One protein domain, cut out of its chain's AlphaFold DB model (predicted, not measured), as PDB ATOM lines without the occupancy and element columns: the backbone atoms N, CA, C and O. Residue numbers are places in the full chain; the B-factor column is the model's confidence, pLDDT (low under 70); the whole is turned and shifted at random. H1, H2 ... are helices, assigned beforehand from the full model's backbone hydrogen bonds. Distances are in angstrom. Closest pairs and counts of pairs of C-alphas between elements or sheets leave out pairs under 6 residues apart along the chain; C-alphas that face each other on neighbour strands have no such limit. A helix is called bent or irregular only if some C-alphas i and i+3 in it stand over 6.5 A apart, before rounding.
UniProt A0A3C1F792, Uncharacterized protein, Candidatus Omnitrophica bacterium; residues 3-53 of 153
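This is residues 3 to 53 of the 153 residues of an uncharacterized protein of Candidatus Omnitrophica bacterium (UniProt A0A3C1F792). The printed part is an open, flat U: a small helical hairpin, H1 and H2, makes one end, and residues 20 to 26 lead from it to the short helix H3 at the base. There the chain turns an L-shaped corner into the long helix H4, the other arm, and residues 26 to 53 stand free. The printed part has 51 residues with four named helices, in the order H1, H2, H3, H4, and no named strand; the class is all helix. It is extended, with a radius of gyration of the C-alphas of 17.3 A and spans of 46 by 28 by 8 A.

H1, residues 6 to 12, and H2, residues 14 to 19, form a hairpin and touch, their closest C-alphas being those of Gly 10 and Ala 17, 3.9 A apart. They run opposite ways at a shallow tilt of 21 degrees. H2 is irregular: C-alphas 15 and 18 are 7.8 A apart. H3, residues 27 to 33, is apart from both. H4, residues 35 to 52, is close to H3 but not clearly touching: the closest C-alphas, of Leu 31 and Val 38, are 7.8 A apart. Their lines are about perpendicular, at 90 degrees. H4 is apart from H1 and H2. In H1, H3 and H4 every O i to N i+4 pair is within hydrogen-bond range; in H2 0 of 2 are, beside 2 of 3 O i to N i+3 pairs.

H1 begins at C-alpha 6 (-28.164, -21.305, -14.307) and is 9.9 A long; H2 is 10.0 A and H3 9.9 A. H4, 25.4 A long, ends at C-alpha 52 (-45.295, 4.987, -37.092).

The C-alphas farthest apart, of Arg 11 and Lys 51, are 46.9 A apart. The printed part has no cut. The links H1 to H2 and H3 to H4 are tight, H2 to H3 is short with 7 residues, and there is no long link. The mean pLDDT of the printed part is 92.4, and no printed residue is under 70.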
ATOM      1  N   VAL A   3     -30.272 -15.610 -13.184       92.81
ATOM      2  CA  VAL A   3     -29.961 -16.316 -11.931       92.81
ATOM      3  C   VAL A   3     -28.449 -16.364 -11.705       92.81
ATOM      4  O   VAL A   3     -27.678 -16.253 -12.657       92.81
ATOM      5  N   GLU A   4     -28.015 -16.524 -10.455       91.38
ATOM      6  CA  GLU A   4     -26.584 -16.586 -10.107       91.38
ATOM      7  C   GLU A   4     -25.898 -17.821 -10.726       91.38
ATOM      8  O   GLU A   4     -24.837 -17.708 -11.345       91.38
ATOM      9  N   ASP A   5     -26.548 -18.987 -10.640       93.25
ATOM     10  CA  ASP A   5     -26.083 -20.252 -11.220       93.25
ATOM     11  C   ASP A   5     -27.194 -20.913 -12.064       93.25
ATOM     12  O   ASP A   5     -28.045 -21.636 -11.534       93.25
ATOM     13  N   PRO A   6     -27.199 -20.689 -13.395       93.50
ATOM     14  CA  PRO A   6     -28.164 -21.305 -14.307       93.50
ATOM     15  C   PRO A   6     -28.143 -22.833 -14.298       93.50
ATOM     16  O   PRO A   6     -29.183 -23.456 -14.503       93.50
ATOM     17  N   ALA A   7     -26.985 -23.446 -14.045       92.00
ATOM     18  CA  ALA A   7     -26.855 -24.895 -14.037       92.00
ATOM     19  C   ALA A   7     -27.468 -25.491 -12.764       92.00
ATOM     20  O   ALA A   7     -28.159 -26.506 -12.838       92.00
ATOM     21  N   ALA A   8     -27.263 -24.862 -11.602       93.69
ATOM     22  CA  ALA A   8     -27.940 -25.260 -10.366       93.69
ATOM     23  C   ALA A   8     -29.459 -25.118 -10.470       93.69
ATOM     24  O   ALA A   8     -30.184 -26.039 -10.089       93.69
ATOM     25  N   GLU A   9     -29.940 -24.020 -11.048       93.50
ATOM     26  CA  GLU A   9     -31.378 -23.779 -11.153       93.50
ATOM     27  C   GLU A   9     -32.043 -24.638 -12.232       93.50
ATOM     28  O   GLU A   9     -33.159 -25.126 -12.040       93.50
ATOM     29  N   GLY A  10     -31.318 -24.948 -13.310       93.19
ATOM     30  CA  GLY A  10     -31.721 -25.944 -14.300       93.19
ATOM     31  C   GLY A  10     -31.808 -27.360 -13.723       93.19
ATOM     32  O   GLY A  10     -32.733 -28.090 -14.062       93.19
ATOM     33  N   ARG A  11     -30.915 -27.745 -12.794       94.31
ATOM     34  CA  ARG A  11     -31.014 -29.038 -12.081       94.31
ATOM     35  C   ARG A  11     -32.272 -29.127 -11.212       94.31
ATOM     36  O   ARG A  11     -32.886 -30.187 -11.152       94.31
ATOM     37  N   LYS A  12     -32.667 -28.028 -10.558       93.00
ATOM     38  CA  LYS A  12     -33.892 -27.964  -9.737       93.00
ATOM     39  C   LYS A  12     -35.165 -27.926 -10.582       93.00
ATOM     40  O   LYS A  12     -36.176 -28.494 -10.181       93.00
ATOM     41  N   ASN A  13     -35.131 -27.257 -11.738       91.38
ATOM     42  CA  ASN A  13     -36.267 -27.172 -12.654       91.38
ATOM     43  C   ASN A  13     -35.843 -27.410 -14.117       91.38
ATOM     44  O   ASN A  13     -35.667 -26.449 -14.875       91.38
ATOM     45  N   PRO A  14     -35.737 -28.687 -14.540       90.81
ATOM     46  CA  PRO A  14     -35.262 -29.050 -15.876       90.81
ATOM     47  C   PRO A  14     -36.098 -28.464 -17.018       90.81
ATOM     48  O   PRO A  14     -35.559 -28.152 -18.074       90.81
ATOM     49  N   LYS A  15     -37.403 -28.243 -16.804       92.56
ATOM     50  CA  LYS A  15     -38.305 -27.666 -17.817       92.56
ATOM     51  C   LYS A  15     -37.994 -26.203 -18.145       92.56
ATOM     52  O   LYS A  15     -38.369 -25.735 -19.212       92.56
ATOM     53  N   LEU A  16     -37.346 -25.479 -17.231       90.94
ATOM     54  CA  LEU A  16     -36.981 -24.069 -17.407       90.94
ATOM     55  C   LEU A  16     -35.476 -23.870 -17.627       90.94
ATOM     56  O   LEU A  16     -35.033 -22.726 -17.726       90.94
ATOM     57  N   ALA A  17     -34.693 -24.952 -17.718       90.56
ATOM     58  CA  ALA A  17     -33.232 -24.894 -17.776       90.56
ATOM     59  C   ALA A  17     -32.715 -23.979 -18.902       90.56
ATOM     60  O   ALA A  17     -31.837 -23.151 -18.667       90.56
ATOM     61  N   GLU A  18     -33.319 -24.055 -20.089       92.31
ATOM     62  CA  GLU A  18     -32.947 -23.254 -21.267       92.31
ATOM     63  C   GLU A  18     -33.259 -21.755 -21.126       92.31
ATOM     64  O   GLU A  18     -32.696 -20.914 -21.828       92.31
ATOM     65  N   LEU A  19     -34.156 -21.393 -20.206       92.12
ATOM     66  CA  LEU A  19     -34.558 -20.008 -19.975       92.12
ATOM     67  C   LEU A  19     -33.667 -19.309 -18.946       92.12
ATOM     68  O   LEU A  19     -33.723 -18.075 -18.839       92.12
ATOM     69  N   TYR A  20     -32.874 -20.048 -18.167       94.44
ATOM     70  CA  TYR A  20     -31.977 -19.463 -17.178       94.44
ATOM     71  C   TYR A  20     -30.740 -18.862 -17.844       94.44
ATOM     72  O   TYR A  20     -30.037 -19.501 -18.621       94.44
ATOM     73  N   ARG A  21     -30.452 -17.603 -17.518       93.75
ATOM     74  CA  ARG A  21     -29.251 -16.885 -17.959       93.75
ATOM     75  C   ARG A  21     -28.477 -16.425 -16.741       93.75
ATOM     76  O   ARG A  21     -29.081 -16.091 -15.726       93.75
ATOM     77  N   LYS A  22     -27.150 -16.398 -16.834       93.69
ATOM     78  CA  LYS A  22     -26.324 -15.931 -15.721       93.69
ATOM     79  C   LYS A  22     -26.584 -14.445 -15.481       93.69
ATOM     80  O   LYS A  22     -26.601 -13.664 -16.433       93.69
ATOM     81  N   ARG A  23     -26.824 -14.067 -14.228       91.56
ATOM     82  CA  ARG A  23     -26.960 -12.667 -13.832       91.56
ATOM     83  C   ARG A  23     -25.621 -11.957 -13.994       91.56
ATOM     84  O   ARG A  23     -24.566 -12.509 -13.690       91.56
ATOM     85  N   ASP A  24     -25.690 -10.718 -14.453       91.69
ATOM     86  CA  ASP A  24     -24.531  -9.856 -14.589       91.69
ATOM     87  C   ASP A  24     -24.509  -8.809 -13.460       91.69
ATOM     88  O   ASP A  24     -25.318  -7.877 -13.478       91.69
ATOM     89  N   PRO A  25     -23.623  -8.952 -12.456       89.00
ATOM     90  CA  PRO A  25     -23.577  -8.041 -11.315       89.00
ATOM     91  C   PRO A  25     -23.034  -6.650 -11.681       89.00
ATOM     92  O   PRO A  25     -23.305  -5.688 -10.973       89.00
ATOM     93  N   GLY A  26     -22.300  -6.517 -12.793       91.44
ATOM     94  CA  GLY A  26     -21.736  -5.249 -13.267       91.44
ATOM     95  C   GLY A  26     -22.614  -4.530 -14.295       91.44
ATOM     96  O   GLY A  26     -22.171  -3.561 -14.918       91.44
ATOM     97  N   LEU A  27     -23.826  -5.029 -14.551       90.12
ATOM     98  CA  LEU A  27     -24.743  -4.444 -15.526       90.12
ATOM     99  C   LEU A  27     -25.162  -3.027 -15.131       90.12
ATOM    100  O   LEU A  27     -25.119  -2.129 -15.964       90.12
ATOM    101  N   GLU A  28     -25.514  -2.816 -13.864       89.25
ATOM    102  CA  GLU A  28     -25.980  -1.519 -13.363       89.25
ATOM    103  C   GLU A  28     -24.925  -0.422 -13.553       89.25
ATOM    104  O   GLU A  28     -25.197   0.597 -14.183       89.25
ATOM    105  N   ALA A  29     -23.688  -0.670 -13.113       92.62
ATOM    106  CA  ALA A  29     -22.587   0.276 -13.275       92.62
ATOM    107  C   ALA A  29     -22.327   0.624 -14.754       92.62
ATOM    108  O   ALA A  29     -22.116   1.788 -15.092       92.62
ATOM    109  N   ARG A  30     -22.395  -0.364 -15.659       89.50
ATOM    110  CA  ARG A  30     -22.225  -0.129 -17.104       89.50
ATOM    111  C   ARG A  30     -23.393   0.625 -17.726       89.50
ATOM    112  O   ARG A  30     -23.163   1.447 -18.610       89.50
ATOM    113  N   LEU A  31     -24.623   0.380 -17.277       90.00
ATOM    114  CA  LEU A  31     -25.791   1.152 -17.703       90.00
ATOM    115  C   LEU A  31     -25.666   2.616 -17.270       90.00
ATOM    116  O   LEU A  31     -25.881   3.505 -18.093       90.00
ATOM    117  N   LEU A  32     -25.241   2.867 -16.029       91.56
ATOM    118  CA  LEU A  32     -25.015   4.221 -15.511       91.56
ATOM    119  C   LEU A  32     -23.911   4.965 -16.280       91.56
ATOM    120  O   LEU A  32     -24.052   6.146 -16.587       91.56
ATOM    121  N   GLN A  33     -22.841   4.271 -16.671       93.94
ATOM    122  CA  GLN A  33     -21.794   4.843 -17.527       93.94
ATOM    123  C   GLN A  33     -22.286   5.171 -18.948       93.94
ATOM    124  O   GLN A  33     -21.696   6.010 -19.623       93.94
ATOM    125  N   ASN A  34     -23.373   4.540 -19.405       91.88
ATOM    126  CA  ASN A  34     -23.930   4.697 -20.750       91.88
ATOM    127  C   ASN A  34     -25.298   5.402 -20.764       91.88
ATOM    128  O   ASN A  34     -26.040   5.278 -21.743       91.88
ATOM    129  N   LEU A  35     -25.633   6.181 -19.728       92.31
ATOM    130  CA  LEU A  35     -26.897   6.930 -19.658       92.31
ATOM    131  C   LEU A  35     -27.189   7.771 -20.914       92.31
ATOM    132  O   LEU A  35     -28.319   7.695 -21.402       92.31
ATOM    133  N   PRO A  36     -26.221   8.504 -21.508       92.88
ATOM    134  CA  PRO A  36     -26.479   9.249 -22.740       92.88
ATOM    135  C   PRO A  36     -26.894   8.350 -23.913       92.88
ATOM    136  O   PRO A  36     -27.761   8.723 -24.701       92.88
ATOM    137  N   GLY A  37     -26.316   7.148 -24.017       93.06
ATOM    138  CA  GLY A  37     -26.658   6.171 -25.054       93.06
ATOM    139  C   GLY A  37     -28.054   5.580 -24.863       93.06
ATOM    140  O   GLY A  37     -28.813   5.469 -25.825       93.06
ATOM    141  N   VAL A  38     -28.424   5.271 -23.616       94.50
ATOM    142  CA  VAL A  38     -29.779   4.820 -23.261       94.50
ATOM    143  C   VAL A  38     -30.804   5.908 -23.578       94.50
ATOM    144  O   VAL A  38     -31.809   5.630 -24.232       94.50
ATOM    145  N   LEU A  39     -30.533   7.157 -23.192       93.88
ATOM    146  CA  LEU A  39     -31.413   8.285 -23.490       93.88
ATOM    147  C   LEU A  39     -31.564   8.493 -25.001       93.88
ATOM    148  O   LEU A  39     -32.682   8.631 -25.490       93.88
ATOM    149  N   ALA A  40     -30.467   8.453 -25.760       96.19
ATOM    150  CA  ALA A  40     -30.517   8.559 -27.214       96.19
ATOM    151  C   ALA A  40     -31.357   7.436 -27.849       96.19
ATOM    152  O   ALA A  40     -32.117   7.691 -28.785       96.19
ATOM    153  N   TRP A  41     -31.259   6.205 -27.337       95.75
ATOM    154  CA  TRP A  41     -32.080   5.082 -27.790       95.75
ATOM    155  C   TRP A  41     -33.571   5.296 -27.492       95.75
ATOM    156  O   TRP A  41     -34.399   5.113 -28.385       95.75
ATOM    157  N   LEU A  42     -33.912   5.777 -26.290       95.56
ATOM    158  CA  LEU A  42     -35.290   6.114 -25.914       95.56
ATOM    159  C   LEU A  42     -35.867   7.249 -26.768       95.56
ATOM    160  O   LEU A  42     -36.996   7.140 -27.240       95.56
ATOM    161  N   VAL A  43     -35.096   8.311 -27.020       96.31
ATOM    162  CA  VAL A  43     -35.519   9.437 -27.872       96.31
ATOM    163  C   VAL A  43     -35.777   8.966 -29.303       96.31
ATOM    164  O   VAL A  43     -36.801   9.321 -29.886       96.31
ATOM    165  N   ARG A  44     -34.902   8.120 -29.863       95.69
ATOM    166  CA  ARG A  44     -35.121   7.512 -31.187       95.69
ATOM    167  C   ARG A  44     -36.380   6.649 -31.208       95.69
ATOM    168  O   ARG A  44     -37.176   6.778 -32.131       95.69
ATOM    169  N   GLY A  45     -36.581   5.819 -30.184       92.00
ATOM    170  CA  GLY A  45     -37.792   5.011 -30.039       92.00
ATOM    171  C   GLY A  45     -39.061   5.863 -29.960       92.00
ATOM    172  O   GLY A  45     -40.037   5.570 -30.643       92.00
ATOM    173  N   CYS A  46     -39.028   6.964 -29.205       93.44
ATOM    174  CA  CYS A  46     -40.130   7.922 -29.108       93.44
ATOM    175  C   CYS A  46     -40.438   8.569 -30.466       93.44
ATOM    176  O   CYS A  46     -41.591   8.589 -30.887       93.44
ATOM    177  N   ALA A  47     -39.414   9.029 -31.191       94.31
ATOM    178  CA  ALA A  47     -39.586   9.606 -32.523       94.31
ATOM    179  C   ALA A  47     -40.167   8.593 -33.527       94.31
ATOM    180  O   ALA A  47     -41.057   8.933 -34.305       94.31
ATOM    181  N   MET A  48     -39.706   7.337 -33.489       92.75
ATOM    182  CA  MET A  48     -40.276   6.254 -34.298       92.75
ATOM    183  C   MET A  48     -41.745   6.009 -33.947       92.75
ATOM    184  O   MET A  48     -42.579   5.937 -34.841       92.75
ATOM    185  N   TRP A  49     -42.078   5.931 -32.658       91.12
ATOM    186  CA  TRP A  49     -43.455   5.735 -32.202       91.12
ATOM    187  C   TRP A  49     -44.383   6.880 -32.619       91.12
ATOM    188  O   TRP A  49     -45.484   6.622 -33.091       91.12
ATOM    189  N   GLN A  50     -43.940   8.134 -32.510       90.81
ATOM    190  CA  GLN A  50     -44.733   9.284 -32.957       90.81
ATOM    191  C   GLN A  50     -45.017   9.247 -34.464       90.81
ATOM    192  O   GLN A  50     -46.089   9.665 -34.893       90.81
ATOM    193  N   LYS A  51     -44.072   8.744 -35.268       91.31
ATOM    194  CA  LYS A  51     -44.223   8.643 -36.724       91.31
ATOM    195  C   LYS A  51     -45.079   7.450 -37.155       91.31
ATOM    196  O   LYS A  51     -45.923   7.585 -38.034       91.31
ATOM    197  N   ASP A  52     -44.801   6.277 -36.598       88.75
ATOM    198  CA  ASP A  52     -45.295   4.987 -37.092       88.75
ATOM    199  C   ASP A  52     -46.381   4.357 -36.208       88.75
ATOM    200  O   ASP A  52     -46.981   3.352 -36.601       88.75
ATOM    201  N   GLY A  53     -46.618   4.905 -35.015       86.44
ATOM    202  CA  GLY A  53     -47.447   4.291 -33.985       86.44
ATOM    203  C   GLY A  53     -46.830   3.018 -33.396       86.44
ATOM    204  O   GLY A  53     -45.688   2.643 -33.671       86.44
TER     205      GLY A  53